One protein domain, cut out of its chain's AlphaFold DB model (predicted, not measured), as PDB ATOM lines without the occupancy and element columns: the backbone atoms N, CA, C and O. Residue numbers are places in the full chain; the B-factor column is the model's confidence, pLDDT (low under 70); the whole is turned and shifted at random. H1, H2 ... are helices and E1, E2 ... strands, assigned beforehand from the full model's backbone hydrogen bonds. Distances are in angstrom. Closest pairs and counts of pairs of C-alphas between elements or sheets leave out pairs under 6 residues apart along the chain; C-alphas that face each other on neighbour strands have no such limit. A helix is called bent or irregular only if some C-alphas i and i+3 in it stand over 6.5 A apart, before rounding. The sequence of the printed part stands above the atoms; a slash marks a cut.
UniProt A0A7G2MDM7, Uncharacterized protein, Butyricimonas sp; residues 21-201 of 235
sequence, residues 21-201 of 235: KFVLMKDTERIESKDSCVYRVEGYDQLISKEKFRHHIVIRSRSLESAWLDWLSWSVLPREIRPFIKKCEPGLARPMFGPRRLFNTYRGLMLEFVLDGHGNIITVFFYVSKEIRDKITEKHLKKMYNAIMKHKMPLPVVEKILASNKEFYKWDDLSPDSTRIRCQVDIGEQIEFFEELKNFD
ATOM      1  N   LYS A  21      -7.825  46.123  52.450       81.38
ATOM      2  CA  LYS A  21      -7.057  45.286  53.359       81.38
ATOM      3  C   LYS A  21      -7.686  43.905  53.401       81.38
ATOM      4  O   LYS A  21      -8.870  43.767  53.707       81.38
ATOM      5  N   PHE A  22      -6.899  42.885  53.076       84.44
ATOM      6  CA  PHE A  22      -7.327  41.512  53.287       84.44
ATOM      7  C   PHE A  22      -7.122  41.141  54.753       84.44
ATOM      8  O   PHE A  22      -6.073  41.411  55.333       84.44
ATOM      9  N   VAL A  23      -8.126  40.508  55.347       86.50
ATOM     10  CA  VAL A  23      -8.075  39.984  56.712       86.50
ATOM     11  C   VAL A  23      -8.180  38.466  56.676       86.50
ATOM     12  O   VAL A  23      -9.027  37.909  55.977       86.50
ATOM     13  N   LEU A  24      -7.288  37.810  57.420       86.88
ATOM     14  CA  LEU A  24      -7.257  36.361  57.582       86.88
ATOM     15  C   LEU A  24      -8.176  35.947  58.732       86.88
ATOM     16  O   LEU A  24      -7.956  36.336  59.878       86.88
ATOM     17  N   MET A  25      -9.156  35.106  58.436       78.94
ATOM     18  CA  MET A  25     -10.019  34.464  59.418       78.94
ATOM     19  C   MET A  25      -9.594  33.017  59.609       78.94
ATOM     20  O   MET A  25      -9.571  32.247  58.644       78.94
ATOM     21  N   LYS A  26      -9.250  32.670  60.851       62.25
ATOM     22  CA  LYS A  26      -8.764  31.334  61.194       62.25
ATOM     23  C   LYS A  26      -9.850  30.395  61.705       62.25
ATOM     24  O   LYS A  26      -9.792  29.227  61.362       62.25
ATOM     25  N   ASP A  27     -10.876  30.923  62.373       55.50
ATOM     26  CA  ASP A  27     -11.895  30.108  63.036       55.50
ATOM     27  C   ASP A  27     -13.270  30.778  62.949       55.50
ATOM     28  O   ASP A  27     -13.548  31.776  63.611       55.50
ATOM     29  N   THR A  28     -14.143  30.237  62.101       58.56
ATOM     30  CA  THR A  28     -15.575  30.565  62.096       58.56
ATOM     31  C   THR A  28     -16.364  29.287  61.878       58.56
ATOM     32  O   THR A  28     -15.846  28.351  61.272       58.56
ATOM     33  N   GLU A  29     -17.638  29.273  62.269       55.72
ATOM     34  CA  GLU A  29     -18.562  28.166  61.973       55.72
ATOM     35  C   GLU A  29     -18.663  27.838  60.472       55.72
ATOM     36  O   GLU A  29     -19.100  26.754  60.105       55.72
ATOM     37  N   ARG A  30     -18.245  28.761  59.594       54.16
ATOM     38  CA  ARG A  30     -18.280  28.607  58.134       54.16
ATOM     39  C   ARG A  30     -17.024  27.964  57.542       54.16
ATOM     40  O   ARG A  30     -17.010  27.659  56.353       54.16
ATOM     41  N   ILE A  31     -15.954  27.797  58.321       58.81
ATOM     42  CA  ILE A  31     -14.724  27.141  57.859       58.81
ATOM     43  C   ILE A  31     -14.837  25.658  58.209       58.81
ATOM     44  O   ILE A  31     -14.510  25.229  59.313       58.81
ATOM     45  N   GLU A  32     -15.337  24.866  57.264       54.31
ATOM     46  CA  GLU A  32     -15.693  23.465  57.525       54.31
ATOM     47  C   GLU A  32     -14.461  22.542  57.683       54.31
ATOM     48  O   GLU A  32     -14.526  21.517  58.370       54.31
ATOM     49  N   SER A  33     -13.289  22.928  57.159       59.91
ATOM     50  CA  SER A  33     -12.028  22.182  57.318       59.91
ATOM     51  C   SER A  33     -11.108  22.799  58.381       59.91
ATOM     52  O   SER A  33     -10.805  23.988  58.349       59.91
ATOM     53  N   LYS A  34     -10.599  21.960  59.299       65.19
ATOM     54  CA  LYS A  34      -9.671  22.357  60.384       65.19
ATOM     55  C   LYS A  34      -8.358  22.971  59.875       65.19
ATOM     56  O   LYS A  34      -7.688  23.711  60.588       65.19
ATOM     57  N   ASP A  35      -7.994  22.651  58.637       69.19
ATOM     58  CA  ASP A  35      -6.786  23.133  57.979       69.19
ATOM     59  C   ASP A  35      -7.102  24.279  57.008       69.19
ATOM     60  O   ASP A  35      -6.255  24.701  56.229       69.19
ATOM     61  N   SER A  36      -8.307  24.843  57.037       74.88
ATOM     62  CA  SER A  36      -8.735  25.896  56.114       74.88
ATOM     63  C   SER A  36      -8.730  27.272  56.761       74.88
ATOM     64  O   SER A  36      -8.723  27.418  57.979       74.88
ATOM     65  N   CYS A  37      -8.621  28.306  55.937       81.31
ATOM     66  CA  CYS A  37      -8.759  29.695  56.359       81.31
ATOM     67  C   CYS A  37      -9.355  30.516  55.244       81.31
ATOM     68  O   CYS A  37      -9.180  30.192  54.072       81.31
ATOM     69  N   VAL A  38      -9.968  31.629  55.624       85.62
ATOM     70  CA  VAL A  38     -10.584  32.550  54.677       85.62
ATOM     71  C   VAL A  38      -9.870  33.878  54.721       85.62
ATOM     72  O   VAL A  38      -9.742  34.486  55.780       85.62
ATOM     73  N   TYR A  39      -9.436  34.346  53.562       87.06
ATOM     74  CA  TYR A  39      -9.085  35.735  53.346       87.06
ATOM     75  C   TYR A  39     -10.283  36.454  52.736       87.06
ATOM     76  O   TYR A  39     -10.863  36.007  51.743       87.06
ATOM     77  N   ARG A  40     -10.638  37.595  53.318       83.56
ATOM     78  CA  ARG A  40     -11.702  38.476  52.821       83.56
ATOM     79  C   ARG A  40     -11.254  39.924  52.864       83.56
ATOM     80  O   ARG A  40     -10.322  40.250  53.596       83.56
ATOM     81  N   VAL A  41     -11.943  40.793  52.137       81.56
ATOM     82  CA  VAL A  41     -11.737  42.239  52.258       81.56
ATOM     83  C   VAL A  41     -12.408  42.743  53.541       81.56
ATOM     84  O   VAL A  41     -13.568  42.429  53.811       81.56
ATOM     85  N   GLU A  42     -11.670  43.504  54.348       81.38
ATOM     86  CA  GLU A  42     -12.157  44.100  55.596       81.38
ATOM     87  C   GLU A  42     -13.414  44.961  55.360       81.38
ATOM     88  O   GLU A  42     -13.522  45.670  54.361       81.38
ATOM     89  N   GLY A  43     -14.389  44.883  56.272       70.62
ATOM     90  CA  GLY A  43     -15.618  45.689  56.229       70.62
ATOM     91  C   GLY A  43     -16.743  45.154  55.332       70.62
ATOM     92  O   GLY A  43     -17.889  45.574  55.502       70.62
ATOM     93  N   TYR A  44     -16.485  44.183  54.449       71.19
ATOM     94  CA  TYR A  44     -17.523  43.646  53.553       71.19
ATOM     95  C   TYR A  44     -18.602  42.817  54.259       71.19
ATOM     96  O   TYR A  44     -19.734  42.745  53.782       71.19
ATOM     97  N   ASP A  45     -18.319  42.243  55.427       62.25
ATOM     98  CA  ASP A  45     -19.341  41.501  56.182       62.25
ATOM     99  C   ASP A  45     -20.434  42.413  56.701       62.25
ATOM    100  O   ASP A  45     -21.565  41.973  56.882       62.25
ATOM    101  N   GLN A  46     -20.118  43.691  56.921       59.69
ATOM    102  CA  GLN A  46     -21.125  44.671  57.290       59.69
ATOM    103  C   GLN A  46     -22.089  44.923  56.132       59.69
ATOM    104  O   GLN A  46     -23.271  45.089  56.389       59.69
ATOM    105  N   LEU A  47     -21.634  44.890  54.875       59.19
ATOM    106  CA  LEU A  47     -22.525  44.981  53.711       59.19
ATOM    107  C   LEU A  47     -23.426  43.743  53.616       59.19
ATOM    108  O   LEU A  47     -24.637  43.869  53.479       59.19
ATOM    109  N   ILE A  48     -22.851  42.551  53.798       59.28
ATOM    110  CA  ILE A  48     -23.596  41.282  53.735       59.28
ATOM    111  C   ILE A  48     -24.579  41.119  54.908       59.28
ATOM    112  O   ILE A  48     -25.611  40.475  54.745       59.28
ATOM    113  N   SER A  49     -24.270  41.673  56.087       54.81
ATOM    114  CA  SER A  49     -25.105  41.552  57.296       54.81
ATOM    115  C   SER A  49     -26.102  42.695  57.497       54.81
ATOM    116  O   SER A  49     -27.156  42.462  58.088       54.81
ATOM    117  N   LYS A  50     -25.803  43.922  57.039       49.59
ATOM    118  CA  LYS A  50     -26.702  45.083  57.196       49.59
ATOM    119  C   LYS A  50     -27.852  45.072  56.199       49.59
ATOM    120  O   LYS A  50     -28.928  45.587  56.501       49.59
ATOM    121  N   GLU A  51     -27.656  44.489  55.024       51.22
ATOM    122  CA  GLU A  51     -28.734  44.333  54.062       51.22
ATOM    123  C   GLU A  51     -29.582  43.108  54.450       51.22
ATOM    124  O   GLU A  51     -29.136  41.963  54.390       51.22
ATOM    125  N   LYS A  52     -30.827  43.357  54.881       48.84
ATOM    126  CA  LYS A  52     -31.859  42.339  55.139       48.84
ATOM    127  C   LYS A  52     -32.266  41.649  53.828       48.84
ATOM    128  O   LYS A  52     -33.366  41.860  53.322       48.84
ATOM    129  N   PHE A  53     -31.378  40.853  53.248       56.84
ATOM    130  CA  PHE A  53     -31.671  40.107  52.032       56.84
ATOM    131  C   PHE A  53     -32.501  38.876  52.338       56.84
ATOM    132  O   PHE A  53     -32.116  38.038  53.151       56.84
ATOM    133  N   ARG A  54     -33.645  38.769  51.664       57.12
ATOM    134  CA  ARG A  54     -34.583  37.661  51.859       57.12
ATOM    135  C   ARG A  54     -34.161  36.396  51.104       57.12
ATOM    136  O   ARG A  54     -34.495  35.306  51.553       57.12
ATOM    137  N   HIS A  55     -33.390  36.523  50.017       68.75
ATOM    138  CA  HIS A  55     -33.148  35.423  49.078       68.75
ATOM    139  C   HIS A  55     -31.663  35.259  48.726       68.75
ATOM    140  O   HIS A  55     -30.990  36.208  48.316       68.75
ATOM    141  N   HIS A  56     -31.155  34.032  48.865       73.12
ATOM    142  CA  HIS A  56     -29.823  33.648  48.398       73.12
ATOM    143  C   HIS A  56     -29.903  32.373  47.557       73.12
ATOM    144  O   HIS A  56     -30.390  31.346  48.023       73.12
ATOM    145  N   ILE A  57     -29.405  32.444  46.325       79.31
ATOM    146  CA  ILE A  57     -29.249  31.283  45.444       79.31
ATOM    147  C   ILE A  57     -27.827  30.766  45.606       79.31
ATOM    148  O   ILE A  57     -26.882  31.551  45.540       79.31
ATOM    149  N   VAL A  58     -27.670  29.460  45.819       81.25
ATOM    150  CA  VAL A  58     -26.354  28.824  45.949       81.25
ATOM    151  C   VAL A  58     -26.076  27.974  44.719       81.25
ATOM    152  O   VAL A  58     -26.746  26.974  44.475       81.25
ATOM    153  N   ILE A  59     -25.053  28.367  43.974       82.06
ATOM    154  CA  ILE A  59     -24.545  27.694  42.781       82.06
ATOM    155  C   ILE A  59     -23.207  27.045  43.122       82.06
ATOM    156  O   ILE A  59     -22.481  27.481  44.018       82.06
ATOM    157  N   ARG A  60     -22.886  25.967  42.418       76.25
ATOM    158  CA  ARG A  60     -21.706  25.145  42.681       76.25
ATOM    159  C   ARG A  60     -20.860  25.044  41.432       76.25
ATOM    160  O   ARG A  60     -21.423  24.956  40.345       76.25
ATOM    161  N   SER A  61     -19.547  24.972  41.611       74.12
ATOM    162  CA  SER A  61     -18.605  24.618  40.550       74.12
ATOM    163  C   SER A  61     -19.046  23.366  39.790       74.12
ATOM    164  O   SER A  61     -19.637  22.454  40.386       74.12
ATOM    165  N   ARG A  62     -18.717  23.307  38.493       76.94
ATOM    166  CA  ARG A  62     -19.125  22.259  37.535       76.94
ATOM    167  C   ARG A  62     -20.599  22.241  37.138       76.94
ATOM    168  O   ARG A  62     -21.026  21.302  36.465       76.94
ATOM    169  N   SER A  63     -21.386  23.221  37.561       82.00
ATOM    170  CA  SER A  63     -22.749  23.373  37.061       82.00
ATOM    171  C   SER A  63     -22.756  24.192  35.774       82.00
ATOM    172  O   SER A  63     -21.832  24.955  35.484       82.00
ATOM    173  N   LEU A  64     -23.828  24.065  34.994       84.75
ATOM    174  CA  LEU A  64     -24.031  24.915  33.820       84.75
ATOM    175  C   LEU A  64     -24.038  26.397  34.189       84.75
ATOM    176  O   LEU A  64     -23.559  27.244  33.435       84.75
ATOM    177  N   GLU A  65     -24.580  26.689  35.363       86.00
ATOM    178  CA  GLU A  65     -24.695  28.009  35.950       86.00
ATOM    179  C   GLU A  65     -23.347  28.565  36.430       86.00
ATOM    180  O   GLU A  65     -23.151  29.782  36.404       86.00
ATOM    181  N   SER A  66     -22.402  27.707  36.834       88.00
ATOM    182  CA  SER A  66     -21.082  28.138  37.309       88.00
ATOM    183  C   SER A  66     -20.044  28.308  36.210       88.00
ATOM    184  O   SER A  66     -19.027  28.938  36.483       88.00
ATOM    185  N   ALA A  67     -20.280  27.817  34.988       91.25
ATOM    186  CA  ALA A  67     -19.286  27.809  33.905       91.25
ATOM    187  C   ALA A  67     -18.568  29.160  33.716       91.25
ATOM    188  O   ALA A  67     -17.350  29.216  33.571       91.25
ATOM    189  N   TRP A  68     -19.299  30.276  33.791       94.38
ATOM    190  CA  TRP A  68     -18.684  31.603  33.688       94.38
ATOM    191  C   TRP A  68     -17.731  31.926  34.849       94.38
ATOM    192  O   TRP A  68     -16.665  32.496  34.631       94.38
ATOM    193  N   LEU A  69     -18.081  31.545  36.079       94.12
ATOM    194  CA  LEU A  69     -17.239  31.758  37.259       94.12
ATOM    195  C   LEU A  69     -16.072  30.774  37.330       94.12
ATOM    196  O   LEU A  69     -14.992  31.162  37.771       94.12
ATOM    197  N   ASP A  70     -16.265  29.540  36.870       92.38
ATOM    198  CA  ASP A  70     -15.209  28.539  36.724       92.38
ATOM    199  C   ASP A  70     -14.142  29.046  35.728       92.38
ATOM    200  O   ASP A  70     -12.956  29.126  36.064       92.38
ATOM    201  N   TRP A  71     -14.573  29.528  34.554       93.62
ATOM    202  CA  TRP A  71     -13.709  30.202  33.576       93.62
ATOM    203  C   TRP A  71     -13.000  31.427  34.164       93.62
ATOM    204  O   TRP A  71     -11.776  31.549  34.061       93.62
ATOM    205  N   LEU A  72     -13.749  32.332  34.805       94.94
ATOM    206  CA  LEU A  72     -13.186  33.558  35.362       94.94
ATOM    207  C   LEU A  72     -12.106  33.234  36.398       94.94
ATOM    208  O   LEU A  72     -11.003  33.776  36.317       94.94
ATOM    209  N   SER A  73     -12.401  32.313  37.318       93.44
ATOM    210  CA  SER A  73     -11.478  31.863  38.364       93.44
ATOM    211  C   SER A  73     -10.182  31.319  37.776       93.44
ATOM    212  O   SER A  73      -9.103  31.655  38.260       93.44
ATOM    213  N   TRP A  74     -10.270  30.534  36.698       92.81
ATOM    214  CA  TRP A  74      -9.101  30.027  35.987       92.81
ATOM    215  C   TRP A  74      -8.305  31.127  35.272       92.81
ATOM    216  O   TRP A  74      -7.072  31.164  35.356       92.81
ATOM    217  N   SER A  75      -9.000  32.044  34.592       91.94
ATOM    218  CA  SER A  75      -8.384  33.098  33.776       91.94
ATOM    219  C   SER A  75      -7.526  34.068  34.598       91.94
ATOM    220  O   SER A  75      -6.487  34.536  34.132       91.94
ATOM    221  N   VAL A  76      -7.926  34.326  35.847       93.12
ATOM    222  CA  VAL A  76      -7.229  35.234  36.768       93.12
ATOM    223  C   VAL A  76      -6.230  34.518  37.677       93.12
ATOM    224  O   VAL A  76      -5.471  35.189  38.380       93.12
ATOM    225  N   LEU A  77      -6.218  33.178  37.684       93.62
ATOM    226  CA  LEU A  77      -5.364  32.378  38.558       93.62
ATOM    227  C   LEU A  77      -3.886  32.518  38.150       93.62
ATOM    228  O   LEU A  77      -3.513  32.048  37.062       93.62
ATOM    229  N   PRO A  78      -3.023  33.096  39.011       93.25
ATOM    230  CA  PRO A  78      -1.605  33.257  38.715       93.25
ATOM    231  C   PRO A  78      -0.943  31.907  38.427       93.25
ATOM    232  O   PRO A  78      -1.168  30.928  39.140       93.25
ATOM    233  N   ARG A  79      -0.133  31.835  37.367       92.31
ATOM    234  CA  ARG A  79       0.489  30.575  36.922       92.31
ATOM    235  C   ARG A  79       1.440  30.015  37.972       92.31
ATOM    236  O   ARG A  79       1.505  28.805  38.154       92.31
ATOM    237  N   GLU A  80       2.116  30.902  38.687       93.88
ATOM    238  CA  GLU A  80       3.080  30.596  39.734       93.88
ATOM    239  C   GLU A  80       2.469  29.866  40.940       93.88
ATOM    240  O   GLU A  80       3.182  29.112  41.597       93.88
ATOM    241  N   ILE A  81       1.165  30.027  41.215       93.12
ATOM    242  CA  ILE A  81       0.525  29.356  42.359       93.12
ATOM    243  C   ILE A  81      -0.126  28.011  42.015       93.12
ATOM    244  O   ILE A  81      -0.378  27.205  42.913       93.12
ATOM    245  N   ARG A  82      -0.358  27.729  40.726       92.88
ATOM    246  CA  ARG A  82      -1.014  26.493  40.248       92.88
ATOM    247  C   ARG A  82      -0.324  25.214  40.737       92.88
ATOM    248  O   ARG A  82      -1.029  24.337  41.238       92.88
ATOM    249  N   PRO A  83       1.022  25.093  40.691       93.44
ATOM    250  CA  PRO A  83       1.697  23.875  41.135       93.44
ATOM    251  C   PRO A  83       1.504  23.577  42.624       93.44
ATOM    252  O   PRO A  83       1.519  22.411  43.007       93.44
ATOM    253  N   PHE A  84       1.330  24.601  43.466       93.69
ATOM    254  CA  PHE A  84       1.092  24.402  44.898       93.69
ATOM    255  C   PHE A  84      -0.319  23.877  45.147       93.69
ATOM    256  O   PHE A  84      -0.480  22.901  45.869       93.69
ATOM    257  N   ILE A  85      -1.323  24.457  44.482       91.62
ATOM    258  CA  ILE A  85      -2.720  24.007  44.577       91.62
ATOM    259  C   ILE A  85      -2.847  22.551  44.111       91.62
ATOM    260  O   ILE A  85      -3.479  21.742  44.781       91.62
ATOM    261  N   LYS A  86      -2.189  22.193  43.002       90.06
ATOM    262  CA  LYS A  86      -2.189  20.826  42.459       90.06
ATOM    263  C   LYS A  86      -1.511  19.805  43.382       90.06
ATOM    264  O   LYS A  86      -1.767  18.617  43.268       90.06
ATOM    265  N   LYS A  87      -0.641  20.231  44.292       90.50
ATOM    266  CA  LYS A  87       0.004  19.329  45.260       90.50
ATOM    267  C   LYS A  87      -0.762  19.196  46.570       90.50
ATOM    268  O   LYS A  87      -0.404  18.336  47.362       90.50
ATOM    269  N   CYS A  88      -1.772  20.032  46.805       87.06
ATOM    270  CA  CYS A  88      -2.617  19.879  47.979       87.06
ATOM    271  C   CYS A  88      -3.419  18.593  47.886       87.06
ATOM    272  O   CYS A  88      -3.950  18.257  46.823       87.06
ATOM    273  N   GLU A  89      -3.571  17.945  49.028       79.94
ATOM    274  CA  GLU A  89      -4.563  16.897  49.176       79.94
ATOM    275  C   GLU A  89      -5.960  17.530  49.287       79.94
ATOM    276  O   GLU A  89      -6.116  18.665  49.766       79.94
ATOM    277  N   PRO A  90      -7.011  16.835  48.833       73.00
ATOM    278  CA  PRO A  90      -8.362  17.173  49.244       73.00
ATOM    279  C   PRO A  90      -8.445  17.137  50.775       73.00
ATOM    280  O   PRO A  90      -7.847  16.275  51.419       73.00
ATOM    281  N   GLY A  91      -9.211  18.050  51.377       63.69
ATOM    282  CA  GLY A  91      -9.506  17.959  52.811       63.69
ATOM    283  C   GLY A  91     -10.143  16.611  53.207       63.69
ATOM    284  O   GLY A  91     -10.540  15.811  52.362       63.69
ATOM    285  N   LEU A  92     -10.316  16.371  54.510       56.31
ATOM    286  CA  LEU A  92     -11.026  15.187  55.014       56.31
ATOM    287  C   LEU A  92     -12.546  15.364  54.965       56.31
ATOM    288  O   LEU A  92     -13.087  16.302  55.556       56.31
ATOM    289  N   ALA A  93     -13.252  14.436  54.316       53.78
ATOM    290  CA  ALA A  93     -14.709  14.448  54.299       53.78
ATOM    291  C   ALA A  93     -15.246  14.196  55.719       53.78
ATOM    292  O   ALA A  93     -15.086  13.099  56.250       53.78
ATOM    293  N   ARG A  94     -15.886  15.185  56.363       46.91
ATOM    294  CA  ARG A  94     -16.605  14.930  57.621       46.91
ATOM    295  C   ARG A  94     -17.841  14.057  57.351       46.91
ATOM    296  O   ARG A  94     -18.458  14.184  56.286       46.91
ATOM    297  N   PRO A  95     -18.245  13.205  58.306       40.28
ATOM    298  CA  PRO A  95     -19.515  12.498  58.225       40.28
ATOM    299  C   PRO A  95     -20.663  13.514  58.278       40.28
ATOM    300  O   PRO A  95     -20.719  14.328  59.197       40.28
ATOM    301  N   MET A  96     -21.582  13.470  57.314       45.69
ATOM    302  CA  MET A  96     -22.846  14.210  57.375       45.69
ATOM    303  C   MET A  96     -24.020  13.238  57.286       45.69
ATOM    304  O   MET A  96     -24.092  12.422  56.367       45.69
ATOM    305  N   PHE A  97     -24.958  13.364  58.223       34.56
ATOM    306  CA  PHE A  97     -26.282  12.760  58.129       34.56
ATOM    307  C   PHE A  97     -27.152  13.608  57.186       34.56
ATOM    308  O   PHE A  97     -27.471  14.751  57.498       34.56
ATOM    309  N   GLY A  98     -27.532  13.055  56.029       37.03
ATOM    310  CA  GLY A  98     -28.507  13.655  55.107       37.03
ATOM    311  C   GLY A  98     -28.174  13.475  53.613       37.03
ATOM    312  O   GLY A  98     -27.012  13.307  53.247       37.03
ATOM    313  N   PRO A  99     -29.175  13.528  52.707       31.92
ATOM    314  CA  PRO A  99     -29.012  13.212  51.280       31.92
ATOM    315  C   PRO A  99     -28.318  14.317  50.461       31.92
ATOM    316  O   PRO A  99     -28.026  14.129  49.280       31.92
ATOM    317  N   ARG A 100     -28.020  15.471  51.069       40.28
ATOM    318  CA  ARG A 100     -27.268  16.563  50.445       40.28
ATOM    319  C   ARG A 100     -25.816  16.508  50.926       40.28
ATOM    320  O   ARG A 100     -25.421  17.232  51.828       40.28
ATOM    321  N   ARG A 101     -25.024  15.635  50.287       48.00
ATOM    322  CA  ARG A 101     -23.547  15.755  50.212       48.00
ATOM    323  C   ARG A 101     -23.222  17.203  49.844       48.00
ATOM    324  O   ARG A 101     -24.022  17.720  49.077       48.00
ATOM    325  N   LEU A 102     -22.133  17.809  50.337       46.47
ATOM    326  CA  LEU A 102     -21.911  19.270  50.424       46.47
ATOM    327  C   LEU A 102     -20.699  19.656  51.295       46.47
ATOM    328  O   LEU A 102     -20.901  20.159  52.380       46.47
ATOM    329  N   PHE A 103     -19.483  19.440  50.764       48.44
ATOM    330  CA  PHE A 103     -18.248  20.224  50.972       48.44
ATOM    331  C   PHE A 103     -17.576  20.261  52.344       48.44
ATOM    332  O   PHE A 103     -17.157  21.309  52.809       48.44
ATOM    333  N   ASN A 104     -17.199  19.102  52.872       49.81
ATOM    334  CA  ASN A 104     -16.210  19.112  53.953       49.81
ATOM    335  C   ASN A 104     -14.765  19.422  53.493       49.81
ATOM    336  O   ASN A 104     -13.851  19.441  54.318       49.81
ATOM    337  N   THR A 105     -14.515  19.601  52.188       63.25
ATOM    338  CA  THR A 105     -13.165  19.488  51.614       63.25
ATOM    339  C   THR A 105     -13.032  20.294  50.324       63.25
ATOM    340  O   THR A 105     -13.670  19.942  49.336       63.25
ATOM    341  N   TYR A 106     -12.187  21.325  50.310       74.25
ATOM    342  CA  TYR A 106     -11.672  21.902  49.066       74.25
ATOM    343  C   TYR A 106     -10.172  21.627  48.956       74.25
ATOM    344  O   TYR A 106      -9.495  21.452  49.977       74.25
ATOM    345  N   ARG A 107      -9.646  21.554  47.731       83.38
ATOM    346  CA  ARG A 107      -8.223  21.267  47.489       83.38
ATOM    347  C   ARG A 107      -7.466  22.576  47.291       83.38
ATOM    348  O   ARG A 107      -7.634  23.254  46.288       83.38
ATOM    349  N   GLY A 108      -6.624  22.953  48.249       89.81
ATOM    350  CA  GLY A 108      -5.714  24.103  48.151       89.81
ATOM    351  C   GLY A 108      -6.373  25.493  48.155       89.81
ATOM    352  O   GLY A 108      -6.100  26.296  49.049       89.81
ATOM    353  N   LEU A 109      -7.205  25.804  47.158       90.69
ATOM    354  CA  LEU A 109      -7.833  27.109  46.957       90.69
ATOM    355  C   LEU A 109      -9.278  26.961  46.460       90.69
ATOM    356  O   LEU A 109      -9.522  26.353  45.420       90.69
ATOM    357  N   MET A 110     -10.216  27.601  47.152       90.50
ATOM    358  CA  MET A 110     -11.596  27.790  46.698       90.50
ATOM    359  C   MET A 110     -11.947  29.280  46.722       90.50
ATOM    360  O   MET A 110     -11.538  30.016  47.623       90.50
ATOM    361  N   LEU A 111     -12.705  29.731  45.727       91.69
ATOM    362  CA  LEU A 111     -13.251  31.085  45.667       91.69
ATOM    363  C   LEU A 111     -14.754  31.021  45.916       91.69
ATOM    364  O   LEU A 111     -15.452  30.230  45.289       91.69
ATOM    365  N   GLU A 112     -15.264  31.883  46.787       88.94
ATOM    366  CA  GLU A 112     -16.704  32.098  46.930       88.94
ATOM    367  C   GLU A 112     -17.052  33.498  46.441       88.94
ATOM    368  O   GLU A 112     -16.621  34.501  47.009       88.94
ATOM    369  N   PHE A 113     -17.842  33.558  45.380       90.50
ATOM    370  CA  PHE A 113     -18.330  34.792  44.790       90.50
ATOM    371  C   PHE A 113     -19.676  35.153  45.396       90.50
ATOM    372  O   PHE A 113     -20.552  34.294  45.519       90.50
ATOM    373  N   VAL A 114     -19.864  36.436  45.693       86.81
ATOM    374  CA  VAL A 114     -21.177  37.006  45.998       86.81
ATOM    375  C   VAL A 114     -21.511  38.012  44.911       86.81
ATOM    376  O   VAL A 114     -20.804  39.007  44.742       86.81
ATOM    377  N   LEU A 115     -22.587  37.743  44.179       88.81
ATOM    378  CA  LEU A 115     -23.097  38.593  43.113       88.81
ATOM    379  C   LEU A 115     -24.484  39.121  43.466       88.81
ATOM    380  O   LEU A 115     -25.237  38.501  44.226       88.81
ATOM    381  N   ASP A 116     -24.828  40.268  42.897       85.81
ATOM    382  CA  ASP A 116     -26.206  40.741  42.876       85.81
ATOM    383  C   ASP A 116     -27.010  40.054  41.763       85.81
ATOM    384  O   ASP A 116     -26.449  39.388  40.887       85.81
ATOM    385  N   GLY A 117     -28.334  40.209  41.778       84.56
ATOM    386  CA  GLY A 117     -29.197  39.666  40.730       84.56
ATOM    387  C   GLY A 117     -29.051  40.356  39.369       84.56
ATOM    388  O   GLY A 117     -29.751  39.987  38.432       84.56
ATOM    389  N   HIS A 118     -28.131  41.317  39.228       88.50
ATOM    390  CA  HIS A 118     -27.732  41.930  37.958       88.50
ATOM    391  C   HIS A 118     -26.383  41.410  37.450       88.50
ATOM    392  O   HIS A 118     -25.921  41.853  36.396       88.50
ATOM    393  N   GLY A 119     -25.734  40.501  38.184       90.00
ATOM    394  CA  GLY A 119     -24.438  39.922  37.840       90.00
ATOM    395  C   GLY A 119     -23.226  40.761  38.238       90.00
ATOM    396  O   GLY A 119     -22.107  40.402  37.866       90.00
ATOM    397  N   ASN A 120     -23.400  41.868  38.965       91.19
ATOM    398  CA  ASN A 120     -22.263  42.597  39.521       91.19
ATOM    399  C   ASN A 120     -21.655  41.771  40.657       91.19
ATOM    400  O   ASN A 120     -22.363  41.320  41.560       91.19
ATOM    401  N   ILE A 121     -20.338  41.593  40.620       90.00
ATOM    402  CA  ILE A 121     -19.607  40.951  41.708       90.00
ATOM    403  C   ILE A 121     -19.496  41.969  42.840       90.00
ATOM    404  O   ILE A 121     -18.947  43.053  42.658       90.00
ATOM    405  N   ILE A 122     -20.043  41.627  44.002       85.75
ATOM    406  CA  ILE A 122     -19.996  42.470  45.201       85.75
ATOM    407  C   ILE A 122     -18.700  42.195  45.944       85.75
ATOM    408  O   ILE A 122     -18.002  43.115  46.355       85.75
ATOM    409  N   THR A 123     -18.378  40.915  46.135       86.38
ATOM    410  CA  THR A 123     -17.148  40.501  46.800       86.38
ATOM    411  C   THR A 123     -16.781  39.063  46.458       86.38
ATOM    412  O   THR A 123     -17.588  38.303  45.914       86.38
ATOM    413  N   VAL A 124     -15.548  38.707  46.806       88.56
ATOM    414  CA  VAL A 124     -14.988  37.368  46.668       88.56
ATOM    415  C   VAL A 124     -14.270  37.015  47.960       88.56
ATOM    416  O   VAL A 124     -13.437  37.782  48.450       88.56
ATOM    417  N   PHE A 125     -14.580  35.841  48.489       88.00
ATOM    418  CA  PHE A 125     -13.853  35.231  49.591       88.00
ATOM    419  C   PHE A 125     -12.854  34.220  49.037       88.00
ATOM    420  O   PHE A 125     -13.181  33.446  48.136       88.00
ATOM    421  N   PHE A 126     -11.647  34.210  49.596       90.75
ATOM    422  CA  PHE A 126     -10.594  33.273  49.221       90.75
ATOM    423  C   PHE A 126     -10.378  32.281  50.353       90.75
ATOM    424  O   PHE A 126      -9.865  32.639  51.412       90.75
ATOM    425  N   TYR A 127     -10.740  31.030  50.121       88.25
ATOM    426  CA  TYR A 127     -10.528  29.936  51.051       88.25
ATOM    427  C   TYR A 127      -9.202  29.262  50.697       88.25
ATOM    428  O   TYR A 127      -9.077  28.667  49.631       88.25
ATOM    429  N   VAL A 128      -8.195  29.385  51.565       88.50
ATOM    430  CA  VAL A 128      -6.826  28.901  51.325       88.50
ATOM    431  C   VAL A 128      -6.442  27.855  52.366       88.50
ATOM    432  O   VAL A 128      -6.431  28.124  53.576       88.50
ATOM    433  N   SER A 129      -6.115  26.651  51.901       86.69
ATOM    434  CA  SER A 129      -5.641  25.559  52.752       86.69
ATOM    435  C   SER A 129      -4.337  25.943  53.447       86.69
ATOM    436  O   SER A 129      -3.462  26.573  52.853       86.69
ATOM    437  N   LYS A 130      -4.198  25.549  54.716       84.31
ATOM    438  CA  LYS A 130      -3.052  25.819  55.600       84.31
ATOM    439  C   LYS A 130      -1.728  25.447  54.955       84.31
ATOM    440  O   LYS A 130      -0.783  26.217  55.081       84.31
ATOM    441  N   GLU A 131      -1.716  24.335  54.230       87.06
ATOM    442  CA  GLU A 131      -0.567  23.775  53.512       87.06
ATOM    443  C   GLU A 131       0.104  24.745  52.534       87.06
ATOM    444  O   GLU A 131       1.305  24.640  52.317       87.06
ATOM    445  N   ILE A 132      -0.651  25.680  51.944       90.25
ATOM    446  CA  ILE A 132      -0.141  26.573  50.891       90.25
ATOM    447  C   ILE A 132      -0.281  28.057  51.228       90.25
ATOM    448  O   ILE A 132      -0.107  28.909  50.356       90.25
ATOM    449  N   ARG A 133      -0.582  28.411  52.484       87.88
ATOM    450  CA  ARG A 133      -0.760  29.824  52.884       87.88
ATOM    451  C   ARG A 133       0.519  30.637  52.797       87.88
ATOM    452  O   ARG A 133       0.462  31.814  52.463       87.88
ATOM    453  N   ASP A 134       1.656  30.028  53.105       90.12
ATOM    454  CA  ASP A 134       2.965  30.661  52.952       90.12
ATOM    455  C   ASP A 134       3.330  30.853  51.468       90.12
ATOM    456  O   ASP A 134       4.117  31.736  51.133       90.12
ATOM    457  N   LYS A 135       2.722  30.065  50.567       93.69
ATOM    458  CA  LYS A 135       2.906  30.172  49.112       93.69
ATOM    459  C   LYS A 135       1.957  31.186  48.471       93.69
ATOM    460  O   LYS A 135       2.359  31.932  47.577       93.69
ATOM    461  N   ILE A 136       0.709  31.263  48.936       91.00
ATOM    462  CA  ILE A 136      -0.299  32.210  48.440       91.00
ATOM    463  C   ILE A 136      -0.317  33.462  49.324       91.00
ATOM    464  O   ILE A 136      -1.109  33.605  50.250       91.00
ATOM    465  N   THR A 137       0.576  34.397  49.004       88.81
ATOM    466  CA  THR A 137       0.654  35.703  49.679       88.81
ATOM    467  C   THR A 137      -0.553  36.613  49.409       88.81
ATOM    468  O   THR A 137      -1.236  36.497  48.388       88.81
ATOM    469  N   GLU A 138      -0.748  37.613  50.277       88.00
ATOM    470  CA  GLU A 138      -1.763  38.666  50.113       88.00
ATOM    471  C   GLU A 138      -1.670  39.375  48.750       88.00
ATOM    472  O   GLU A 138      -2.687  39.725  48.154       88.00
ATOM    473  N   LYS A 139      -0.455  39.539  48.209       90.19
ATOM    474  CA  LYS A 139      -0.236  40.136  46.885       90.19
ATOM    475  C   LYS A 139      -0.914  39.327  45.776       90.19
ATOM    476  O   LYS A 139      -1.497  39.925  44.872       90.19
ATOM    477  N   HIS A 140      -0.865  37.993  45.839       93.19
ATOM    478  CA  HIS A 140      -1.550  37.139  44.864       93.19
ATOM    479  C   HIS A 140      -3.068  37.302  44.968       93.19
ATOM    480  O   HIS A 140      -3.726  37.521  43.953       93.19
ATOM    481  N   LEU A 141      -3.609  37.279  46.192       92.25
ATOM    482  CA  LEU A 141      -5.046  37.422  46.440       92.25
ATOM    483  C   LEU A 141      -5.569  38.789  45.982       92.25
ATOM    484  O   LEU A 141      -6.562  38.853  45.263       92.25
ATOM    485  N   LYS A 142      -4.848  39.875  46.291       90.69
ATOM    486  CA  LYS A 142      -5.146  41.231  45.796       90.69
ATOM    487  C   LYS A 142      -5.155  41.298  44.276       90.69
ATOM    488  O   LYS A 142      -6.061  41.883  43.689       90.69
ATOM    489  N   LYS A 143      -4.160  40.691  43.623       91.81
ATOM    490  CA  LYS A 143      -4.081  40.650  42.158       91.81
ATOM    491  C   LYS A 143      -5.279  39.913  41.556       91.81
ATOM    492  O   LYS A 143      -5.881  40.433  40.620       91.81
ATOM    493  N   MET A 144      -5.638  38.750  42.103       94.62
ATOM    494  CA  MET A 144      -6.810  37.983  41.667       94.62
ATOM    495  C   MET A 144      -8.100  38.769  41.882       94.62
ATOM    496  O   MET A 144      -8.865  38.940  40.942       94.62
ATOM    497  N   TYR A 145      -8.312  39.304  43.084       92.94
ATOM    498  CA  TYR A 145      -9.489  40.102  43.412       92.94
ATOM    499  C   TYR A 145      -9.641  41.292  42.460       92.94
ATOM    500  O   TYR A 145     -10.673  41.441  41.816       92.94
ATOM    501  N   ASN A 146      -8.584  42.085  42.274       90.69
ATOM    502  CA  ASN A 146      -8.614  43.241  41.379       90.69
ATOM    503  C   ASN A 146      -8.865  42.865  39.915       90.69
ATOM    504  O   ASN A 146      -9.409  43.673  39.168       90.69
ATOM    505  N   ALA A 147      -8.446  41.676  39.480       93.75
ATOM    506  CA  ALA A 147      -8.782  41.174  38.153       93.75
ATOM    507  C   ALA A 147     -10.260  40.763  38.078       93.75
ATOM    508  O   ALA A 147     -10.960  41.191  37.167       93.75
ATOM    509  N   ILE A 148     -10.752  40.021  39.074       94.88
ATOM    510  CA  ILE A 148     -12.142  39.560  39.159       94.88
ATOM    511  C   ILE A 148     -13.123  40.732  39.170       94.88
ATOM    512  O   ILE A 148     -14.075  40.732  38.397       94.88
ATOM    513  N   MET A 149     -12.886  41.744  40.007       90.56
ATOM    514  CA  MET A 149     -13.818  42.864  40.193       90.56
ATOM    515  C   MET A 149     -13.992  43.744  38.947       90.56
ATOM    516  O   MET A 149     -14.883  44.588  38.915       90.56
ATOM    517  N   LYS A 150     -13.170  43.559  37.907       92.69
ATOM    518  CA  LYS A 150     -13.354  44.212  36.598       92.69
ATOM    519  C   LYS A 150     -14.438  43.548  35.754       92.69
ATOM    520  O   LYS A 150     -14.801  44.075  34.704       92.69
ATOM    521  N   HIS A 151     -14.919  42.386  36.178       94.31
ATOM    522  CA  HIS A 151     -15.877  41.597  35.437       94.31
ATOM    523  C   HIS A 151     -17.272  41.684  36.041       94.31
ATOM    524  O   HIS A 151     -17.476  41.840  37.243       94.31
ATOM    525  N   LYS A 152     -18.246  41.529  35.150       94.38
ATOM    526  CA  LYS A 152     -19.659  41.403  35.457       94.38
ATOM    527  C   LYS A 152     -20.160  40.138  34.779       94.38
ATOM    528  O   LYS A 152     -19.867  39.930  33.598       94.38
ATOM    529  N   MET A 153     -20.900  39.309  35.509       94.38
ATOM    530  CA  MET A 153     -21.508  38.121  34.923       94.38
ATOM    531  C   MET A 153     -22.495  38.549  33.822       94.38
ATOM    532  O   MET A 153     -23.284  39.472  34.046       94.38
ATOM    533  N   PRO A 154     -22.477  37.909  32.638       93.62
ATOM    534  CA  PRO A 154     -23.404  38.244  31.567       93.62
ATOM    535  C   PRO A 154     -24.856  38.112  32.025       93.62
ATOM    536  O   PRO A 154     -25.248  37.074  32.558       93.62
ATOM    537  N   LEU A 155     -25.668  39.139  31.766       91.12
ATOM    538  CA  LEU A 155     -27.069  39.178  32.195       91.12
ATOM    539  C   LEU A 155     -27.879  37.937  31.760       91.12
ATOM    540  O   LEU A 155     -28.556  37.372  32.612       91.12
ATOM    541  N   PRO A 156     -27.726  37.394  30.530       91.25
ATOM    542  CA  PRO A 156     -28.440  36.175  30.135       91.25
ATOM    543  C   PRO A 156     -28.073  34.924  30.949       91.25
ATOM    544  O   PRO A 156     -28.814  33.942  30.948       91.25
ATOM    545  N   VAL A 157     -26.904  34.903  31.601       90.69
ATOM    546  CA  VAL A 157     -26.517  33.823  32.524       90.69
ATOM    547  C   VAL A 157     -27.226  34.015  33.860       90.69
ATOM    548  O   VAL A 157     -27.808  33.069  34.383       90.69
ATOM    549  N   VAL A 158     -27.246  35.249  34.366       90.75
ATOM    550  CA  VAL A 158     -27.929  35.618  35.612       90.75
ATOM    551  C   VAL A 158     -29.429  35.345  35.520       90.75
ATOM    552  O   VAL A 158     -29.987  34.690  36.391       90.75
ATOM    553  N   GLU A 159     -30.080  35.757  34.435       89.69
ATOM    554  CA  GLU A 159     -31.510  35.514  34.211       89.69
ATOM    555  C   GLU A 159     -31.845  34.020  34.210       89.69
ATOM    556  O   GLU A 159     -32.836  33.607  34.809       89.69
ATOM    557  N   LYS A 160     -30.985  33.190  33.602       88.88
ATOM    558  CA  LYS A 160     -31.140  31.728  33.628       88.88
ATOM    559  C   LYS A 160     -31.009  31.168  35.036       88.88
ATOM    560  O   LYS A 160     -31.823  30.341  35.424       88.88
ATOM    561  N   ILE A 161     -30.032  31.639  35.807       88.69
ATOM    562  CA  ILE A 161     -29.872  31.260  37.215       88.69
ATOM    563  C   ILE A 161     -31.139  31.586  38.008       88.69
ATOM    564  O   ILE A 161     -31.658  30.720  38.712       88.69
ATOM    565  N   LEU A 162     -31.642  32.820  37.897       87.06
ATOM    566  CA  LEU A 162     -32.838  33.261  38.617       87.06
ATOM    567  C   LEU A 162     -34.063  32.427  38.214       87.06
ATOM    568  O   LEU A 162     -34.800  31.958  39.081       87.06
ATOM    569  N   ALA A 163     -34.244  32.180  36.913       85.81
ATOM    570  CA  ALA A 163     -35.352  31.387  36.391       85.81
ATOM    571  C   ALA A 163     -35.305  29.925  36.868       85.81
ATOM    572  O   ALA A 163     -36.289  29.442  37.426       85.81
ATOM    573  N   SER A 164     -34.159  29.245  36.731       81.94
ATOM    574  CA  SER A 164     -33.992  27.834  37.126       81.94
ATOM    575  C   SER A 164     -34.202  27.593  38.624       81.94
ATOM    576  O   SER A 164     -34.553  26.490  39.037       81.94
ATOM    577  N   ASN A 165     -33.992  28.614  39.457       81.12
ATOM    578  CA  ASN A 165     -34.129  28.501  40.909       81.12
ATOM    579  C   ASN A 165     -35.509  28.932  41.428       81.12
ATOM    580  O   ASN A 165     -35.833  28.661  42.585       81.12
ATOM    581  N   LYS A 166     -36.354  29.541  40.588       74.06
ATOM    582  CA  LYS A 166     -37.697  29.983  40.990       74.06
ATOM    583  C   LYS A 166     -38.575  28.823  41.466       74.06
ATOM    584  O   LYS A 166     -39.236  28.935  42.496       74.06
ATOM    585  N   GLU A 167     -38.515  27.689  40.773       66.38
ATOM    586  CA  GLU A 167     -39.279  26.487  41.134       66.38
ATOM    587  C   GLU A 167     -38.743  25.801  42.396       66.38
ATOM    588  O   GLU A 167     -39.519  25.346  43.237       66.38
ATOM    589  N   PHE A 168     -37.417  25.762  42.561       63.81
ATOM    590  CA  PHE A 168     -36.771  25.084  43.687       63.81
ATOM    591  C   PHE A 168     -37.040  25.758  45.028       63.81
ATOM    592  O   PHE A 168     -37.184  25.076  46.044       63.81
ATOM    593  N   TYR A 169     -37.089  27.088  45.033       65.25
ATOM    594  CA  TYR A 169     -37.232  27.855  46.261       65.25
ATOM    595  C   TYR A 169     -38.671  28.326  46.525       65.25
ATOM    596  O   TYR A 169     -38.943  28.781  47.632       65.25
ATOM    597  N   LYS A 170     -39.605  28.154  45.569       62.91
ATOM    598  CA  LYS A 170     -41.010  28.613  45.661       62.91
ATOM    599  C   LYS A 170     -41.124  30.055  46.178       62.91
ATOM    600  O   LYS A 170     -41.981  30.366  47.000       62.91
ATOM    601  N   TRP A 171     -40.209  30.920  45.754       69.50
ATOM    602  CA  TRP A 171     -40.201  32.323  46.151       69.50
ATOM    603  C   TRP A 171     -40.935  33.143  45.097       69.50
ATOM    604  O   TRP A 171     -40.567  33.127  43.920       69.50
ATOM    605  N   ASP A 172     -41.969  33.863  45.532       58.16
ATOM    606  CA  ASP A 172     -42.846  34.624  44.636       58.16
ATOM    607  C   ASP A 172     -42.126  35.808  43.965       58.16
ATOM    608  O   ASP A 172     -42.521  36.236  42.881       58.16
ATOM    609  N   ASP A 173     -41.018  36.284  44.551       62.69
ATOM    610  CA  ASP A 173     -40.227  37.404  44.033       62.69
ATOM    611  C   ASP A 173     -38.706  37.153  44.131       62.69
ATOM    612  O   ASP A 173     -38.057  37.446  45.135       62.69
ATOM    613  N   LEU A 174     -38.140  36.603  43.050       68.69
ATOM    614  CA  LEU A 174     -36.696  36.521  42.773       68.69
ATOM    615  C   LEU A 174     -36.223  37.709  41.916       68.69
ATOM    616  O   LEU A 174     -35.401  37.551  41.008       68.69
ATOM    617  N   SER A 175     -36.766  38.907  42.147       70.25
ATOM    618  CA  SER A 175     -36.312  40.098  41.435       70.25
ATOM    619  C   SER A 175     -34.791  40.286  41.568       70.25
ATOM    620  O   SER A 175     -34.216  40.050  42.641       70.25
ATOM    621  N   PRO A 176     -34.119  40.752  40.497       70.62
ATOM    622  CA  PRO A 176     -32.690  41.059  40.507       70.62
ATOM    623  C   PRO A 176     -32.233  41.949  41.672       70.62
ATOM    624  O   PRO A 176     -31.154  41.749  42.227       70.62
ATOM    625  N   ASP A 177     -33.075  42.905  42.068       72.06
ATOM    626  CA  ASP A 177     -32.776  43.889  43.113       72.06
ATOM    627  C   ASP A 177     -32.792  43.299  44.533       72.06
ATOM    628  O   ASP A 177     -32.160  43.846  45.436       72.06
ATOM    629  N   SER A 178     -33.498  42.184  44.746       68.62
ATOM    630  CA  SER A 178     -33.679  41.562  46.066       68.62
ATOM    631  C   SER A 178     -32.890  40.261  46.253       68.62
ATOM    632  O   SER A 178     -32.881  39.694  47.352       68.62
ATOM    633  N   THR A 179     -32.213  39.798  45.198       74.62
ATOM    634  CA  THR A 179     -31.551  38.489  45.153       74.62
ATOM    635  C   THR A 179     -30.031  38.612  45.195       74.62
ATOM    636  O   THR A 179     -29.425  39.433  44.503       74.62
ATOM    637  N   ARG A 180     -29.390  37.732  45.973       81.25
ATOM    638  CA  ARG A 180     -27.946  37.489  45.896       81.25
ATOM    639  C   ARG A 180     -27.671  36.092  45.356       81.25
ATOM    640  O   ARG A 180     -28.325  35.120  45.739       81.25
ATOM    641  N   ILE A 181     -26.658  35.995  44.512       84.62
ATOM    642  CA  ILE A 181     -26.146  34.727  44.006       84.62
ATOM    643  C   ILE A 181     -24.824  34.463  44.709       84.62
ATOM    644  O   ILE A 181     -23.912  35.288  44.674       84.62
ATOM    645  N   ARG A 182     -24.723  33.308  45.359       85.56
ATOM    646  CA  ARG A 182     -23.470  32.786  45.889       85.56
ATOM    647  C   ARG A 182     -23.009  31.640  45.027       85.56
ATOM    648  O   ARG A 182     -23.796  30.752  44.714       85.56
ATOM    649  N   CYS A 183     -21.737  31.645  44.669       86.75
ATOM    650  CA  CYS A 183     -21.153  30.545  43.926       86.75
ATOM    651  C   CYS A 183     -19.790  30.189  44.489       86.75
ATOM    652  O   CYS A 183     -18.939  31.062  44.645       86.75
ATOM    653  N   GLN A 184     -19.590  28.904  44.746       86.25
ATOM    654  CA  GLN A 184     -18.315  28.357  45.192       86.25
ATOM    655  C   GLN A 184     -17.618  27.673  44.019       86.25
ATOM    656  O   GLN A 184     -18.190  26.779  43.393       86.25
ATOM    657  N   VAL A 185     -16.392  28.105  43.734       88.56
ATOM    658  CA  VAL A 185     -15.502  27.540  42.718       88.56
ATOM    659  C   VAL A 185     -14.324  26.879  43.420       88.56
ATOM    660  O   VAL A 185     -13.449  27.571  43.946       88.56
ATOM    661  N   ASP A 186     -14.304  25.546  43.446       87.94
ATOM    662  CA  ASP A 186     -13.168  24.776  43.957       87.94
ATOM    663  C   ASP A 186     -12.102  24.681  42.865       87.94
ATOM    664  O   ASP A 186     -12.194  23.872  41.938       87.94
ATOM    665  N   ILE A 187     -11.093  25.550  42.957       89.69
ATOM    666  CA  ILE A 187     -10.039  25.605  41.950       89.69
ATOM    667  C   ILE A 187      -9.212  24.329  41.990       89.69
ATOM    668  O   ILE A 187      -8.866  23.831  40.926       89.69
ATOM    669  N   GLY A 188      -8.878  23.789  43.163       87.56
ATOM    670  CA  GLY A 188      -8.006  22.617  43.213       87.56
ATOM    671  C   GLY A 188      -8.680  21.334  42.757       87.56
ATOM    672  O   GLY A 188      -8.021  20.522  42.111       87.56
ATOM    673  N   GLU A 189      -9.977  21.149  43.020       83.50
ATOM    674  CA  GLU A 189     -10.714  20.014  42.448       83.50
ATOM    675  C   GLU A 189     -10.804  20.123  40.916       83.50
ATOM    676  O   GLU A 189     -10.817  19.109  40.222       83.50
ATOM    677  N   GLN A 190     -10.853  21.342  40.372       84.81
ATOM    678  CA  GLN A 190     -10.967  21.580  38.930       84.81
ATOM    679  C   GLN A 190      -9.635  21.827  38.211       84.81
ATOM    680  O   GLN A 190      -9.632  21.961  36.989       84.81
ATOM    681  N   ILE A 191      -8.503  21.894  38.918       88.50
ATOM    682  CA  ILE A 191      -7.268  22.459  38.354       88.50
ATOM    683  C   ILE A 191      -6.748  21.670  37.153       88.50
ATOM    684  O   ILE A 191      -6.365  22.264  36.151       88.50
ATOM    685  N   GLU A 192      -6.784  20.341  37.227       87.75
ATOM    686  CA  GLU A 192      -6.353  19.454  36.140       87.75
ATOM    687  C   GLU A 192      -7.269  19.605  34.924       87.75
ATOM    688  O   GLU A 192      -6.798  19.804  33.807       87.75
ATOM    689  N   PHE A 193      -8.580  19.629  35.159       85.94
ATOM    690  CA  PHE A 193      -9.566  19.836  34.107       85.94
ATOM    691  C   PHE A 193      -9.407  21.205  33.426       85.94
ATOM    692  O   PHE A 193      -9.447  21.296  32.202       85.94
ATOM    693  N   PHE A 194      -9.166  22.277  34.183       86.75
ATOM    694  CA  PHE A 194      -8.917  23.596  33.597       86.75
ATOM    695  C   PHE A 194      -7.595  23.672  32.813       86.75
ATOM    696  O   PHE A 194      -7.511  24.414  31.831       86.75
ATOM    697  N   GLU A 195      -6.564  22.916  33.213       86.25
ATOM    698  CA  GLU A 195      -5.294  22.812  32.475       86.25
ATOM    699  C   GLU A 195      -5.458  22.113  31.122       86.25
ATOM    700  O   GLU A 195      -4.850  22.540  30.134       86.25
ATOM    701  N   GLU A 196      -6.284  21.066  31.068       85.12
ATOM    702  CA  GLU A 196      -6.577  20.319  29.840       85.12
ATOM    703  C   GLU A 196      -7.259  21.196  28.784       85.12
ATOM    704  O   GLU A 196      -6.963  21.086  27.594       85.12
ATOM    705  N   LEU A 197      -8.107  22.129  29.216       77.44
ATOM    706  CA  LEU A 197      -8.919  22.974  28.341       77.44
ATOM    707  C   LEU A 197      -8.186  24.197  27.749       77.44
ATOM    708  O   LEU A 197      -8.840  25.161  27.371       77.44
ATOM    709  N   LYS A 198      -6.844  24.205  27.692       62.78
ATOM    710  CA  LYS A 198      -5.963  25.296  27.195       62.78
ATOM    711  C   LYS A 198      -6.682  26.491  26.520       62.78
ATOM    712  O   LYS A 198      -6.955  26.463  25.327       62.78
ATOM    713  N   ASN A 199      -6.849  27.584  27.273       70.50
ATOM    714  CA  ASN A 199      -7.418  28.872  26.830       70.50
ATOM    715  C   ASN A 199      -8.889  28.841  26.374       70.50
ATOM    716  O   ASN A 199      -9.265  29.620  25.503       70.50
ATOM    717  N   PHE A 200      -9.709  27.998  26.996       78.56
ATOM    718  CA  PHE A 200     -11.141  27.950  26.732       78.56
ATOM    719  C   PHE A 200     -11.882  29.265  27.020       78.56
ATOM    720  O   PHE A 200     -11.522  30.028  27.931       78.56
ATOM    721  N   ASP A 201     -12.971  29.490  26.288       86.88
ATOM    722  CA  ASP A 201     -13.993  30.475  26.629       86.88
ATOM    723  C   ASP A 201     -15.094  29.866  27.521       86.88
ATOM    724  O   ASP A 201     -15.276  28.651  27.632       86.88
TER     725      ASP A 201
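AT A GLANCE: This is residues 21 to 201 of the 235 residues of an uncharacterized protein of Butyricimonas sp (UniProt A0A7G2MDM7). A strongly twisted sheet of six strands has H2 and H4 packed over one face and the short H1 over the opposite face, while H5 crosses the strands at the E3 end. H3 and H6 pack on each other at one end of E4, and residues 88 to 108 make a long loop with no named element. The printed part has 181 residues, with six named helices and six named strands, along the chain E1 E2 H1 E3 H2 H3 E4 E5 H4 H5 E6 H6. The mixed sheet runs E1 E2 E5 E4 E6 E3, and the class is mixed, helices and strands. The whole is compact, with a radius of gyration of the C-alphas of 16.2 A and spans of 46 by 38 by 35 A.

HOW THE PARTS SIT: The edge strand E1, residues 22 to 25, and E2, residues 36 to 41, form an antiparallel hairpin, with N 23 and O 40 2.8 A apart, within hydrogen-bond range. E2 is antiparallel to E5, residues 121 to 129, where N 39 and O 126 are 2.8 A apart. E5 forms a hairpin with E4, residues 109 to 116, antiparallel, where N 127 and O 110 are 2.8 A apart. E4 is antiparallel to E6, residues 179 to 186, where N 113 and O 183 are 2.8 A apart. E6 is parallel to the other edge strand, E3, residues 55 to 60, where N 59 and O 182 are 2.8 A apart. H1, residues 44 to 50, is on the sheet over E5, and only just not over E4, on which 2 of its C-alphas fall. H2, residues 67 to 76, is on the opposite face from H1, over E4 and E6 at a height of 10.0 A; its C-alpha 70 is 6.1 A from that of Val 185, the closest pair of H2 and E6. H4, residues 138 to 148, is on the same face as H2, over E2 and E5 at a height of 9.5 A. H2 and H4 touch at a steep tilt of 46 degrees, opposite ways, the closest C-alphas being those of Val 76 and Met 144, 5.6 A. H5, residues 155 to 169, is over E6, and only just over E4 and E3 with 3 C-alphas on each; it runs across the strands, at 77 degrees to E6 on the local plane. E5, H4, H5 and E6 form a split strand-helix-strand unit, two strands running the same way with E4 between them, its crossover left-handed. H3, residues 79 to 87, and H6, residues 187 to 196, only graze the sheet. They touch at a steep tilt of 65 degrees, opposite ways, the C-alphas of Ile 85 and Gly 188 being closest at 5.6 A. H6 also touches H2, about perpendicular at 85 degrees, with the C-alphas of Trp 74 and Phe 194 closest at 6.9 A. Every O i to N i+4 pair is within hydrogen-bond range in H1, H2 and H4; the counts are 3 of 5 in H3, 8 of 11 in H5 and 4 of 6 in H6.

IN THESE COORDINATES: E1 begins at C-alpha 22, (-7.327, 41.512, 53.287). From first to last C-alpha E5 measures 23.5 A, E4 23.2 A, E6 23.0 A and H5 20.7 A. H3 is irregular, with C-alphas 80 and 83 7.0 A apart; H6 is too, with 189 and 192 7.7 A apart, and H5 only just, with 164 and 167 6.8 A apart. E4 begins at C-alpha 109, (-7.833, 27.109, 46.957), and H6 ends at C-alpha 196, (-6.577, 20.319, 29.840).

THE WHOLE: The two C-alphas farthest apart are those of Asp 134 and Asp 172, 46.7 A. The printed part has no cut. The link from H3 to E4, 21 residues, is long. The mean pLDDT of the printed part is 78.9; 46 residues are under 70, among them residues 26 to 35, 45 to 55, 91 to 105 and 167 to 174.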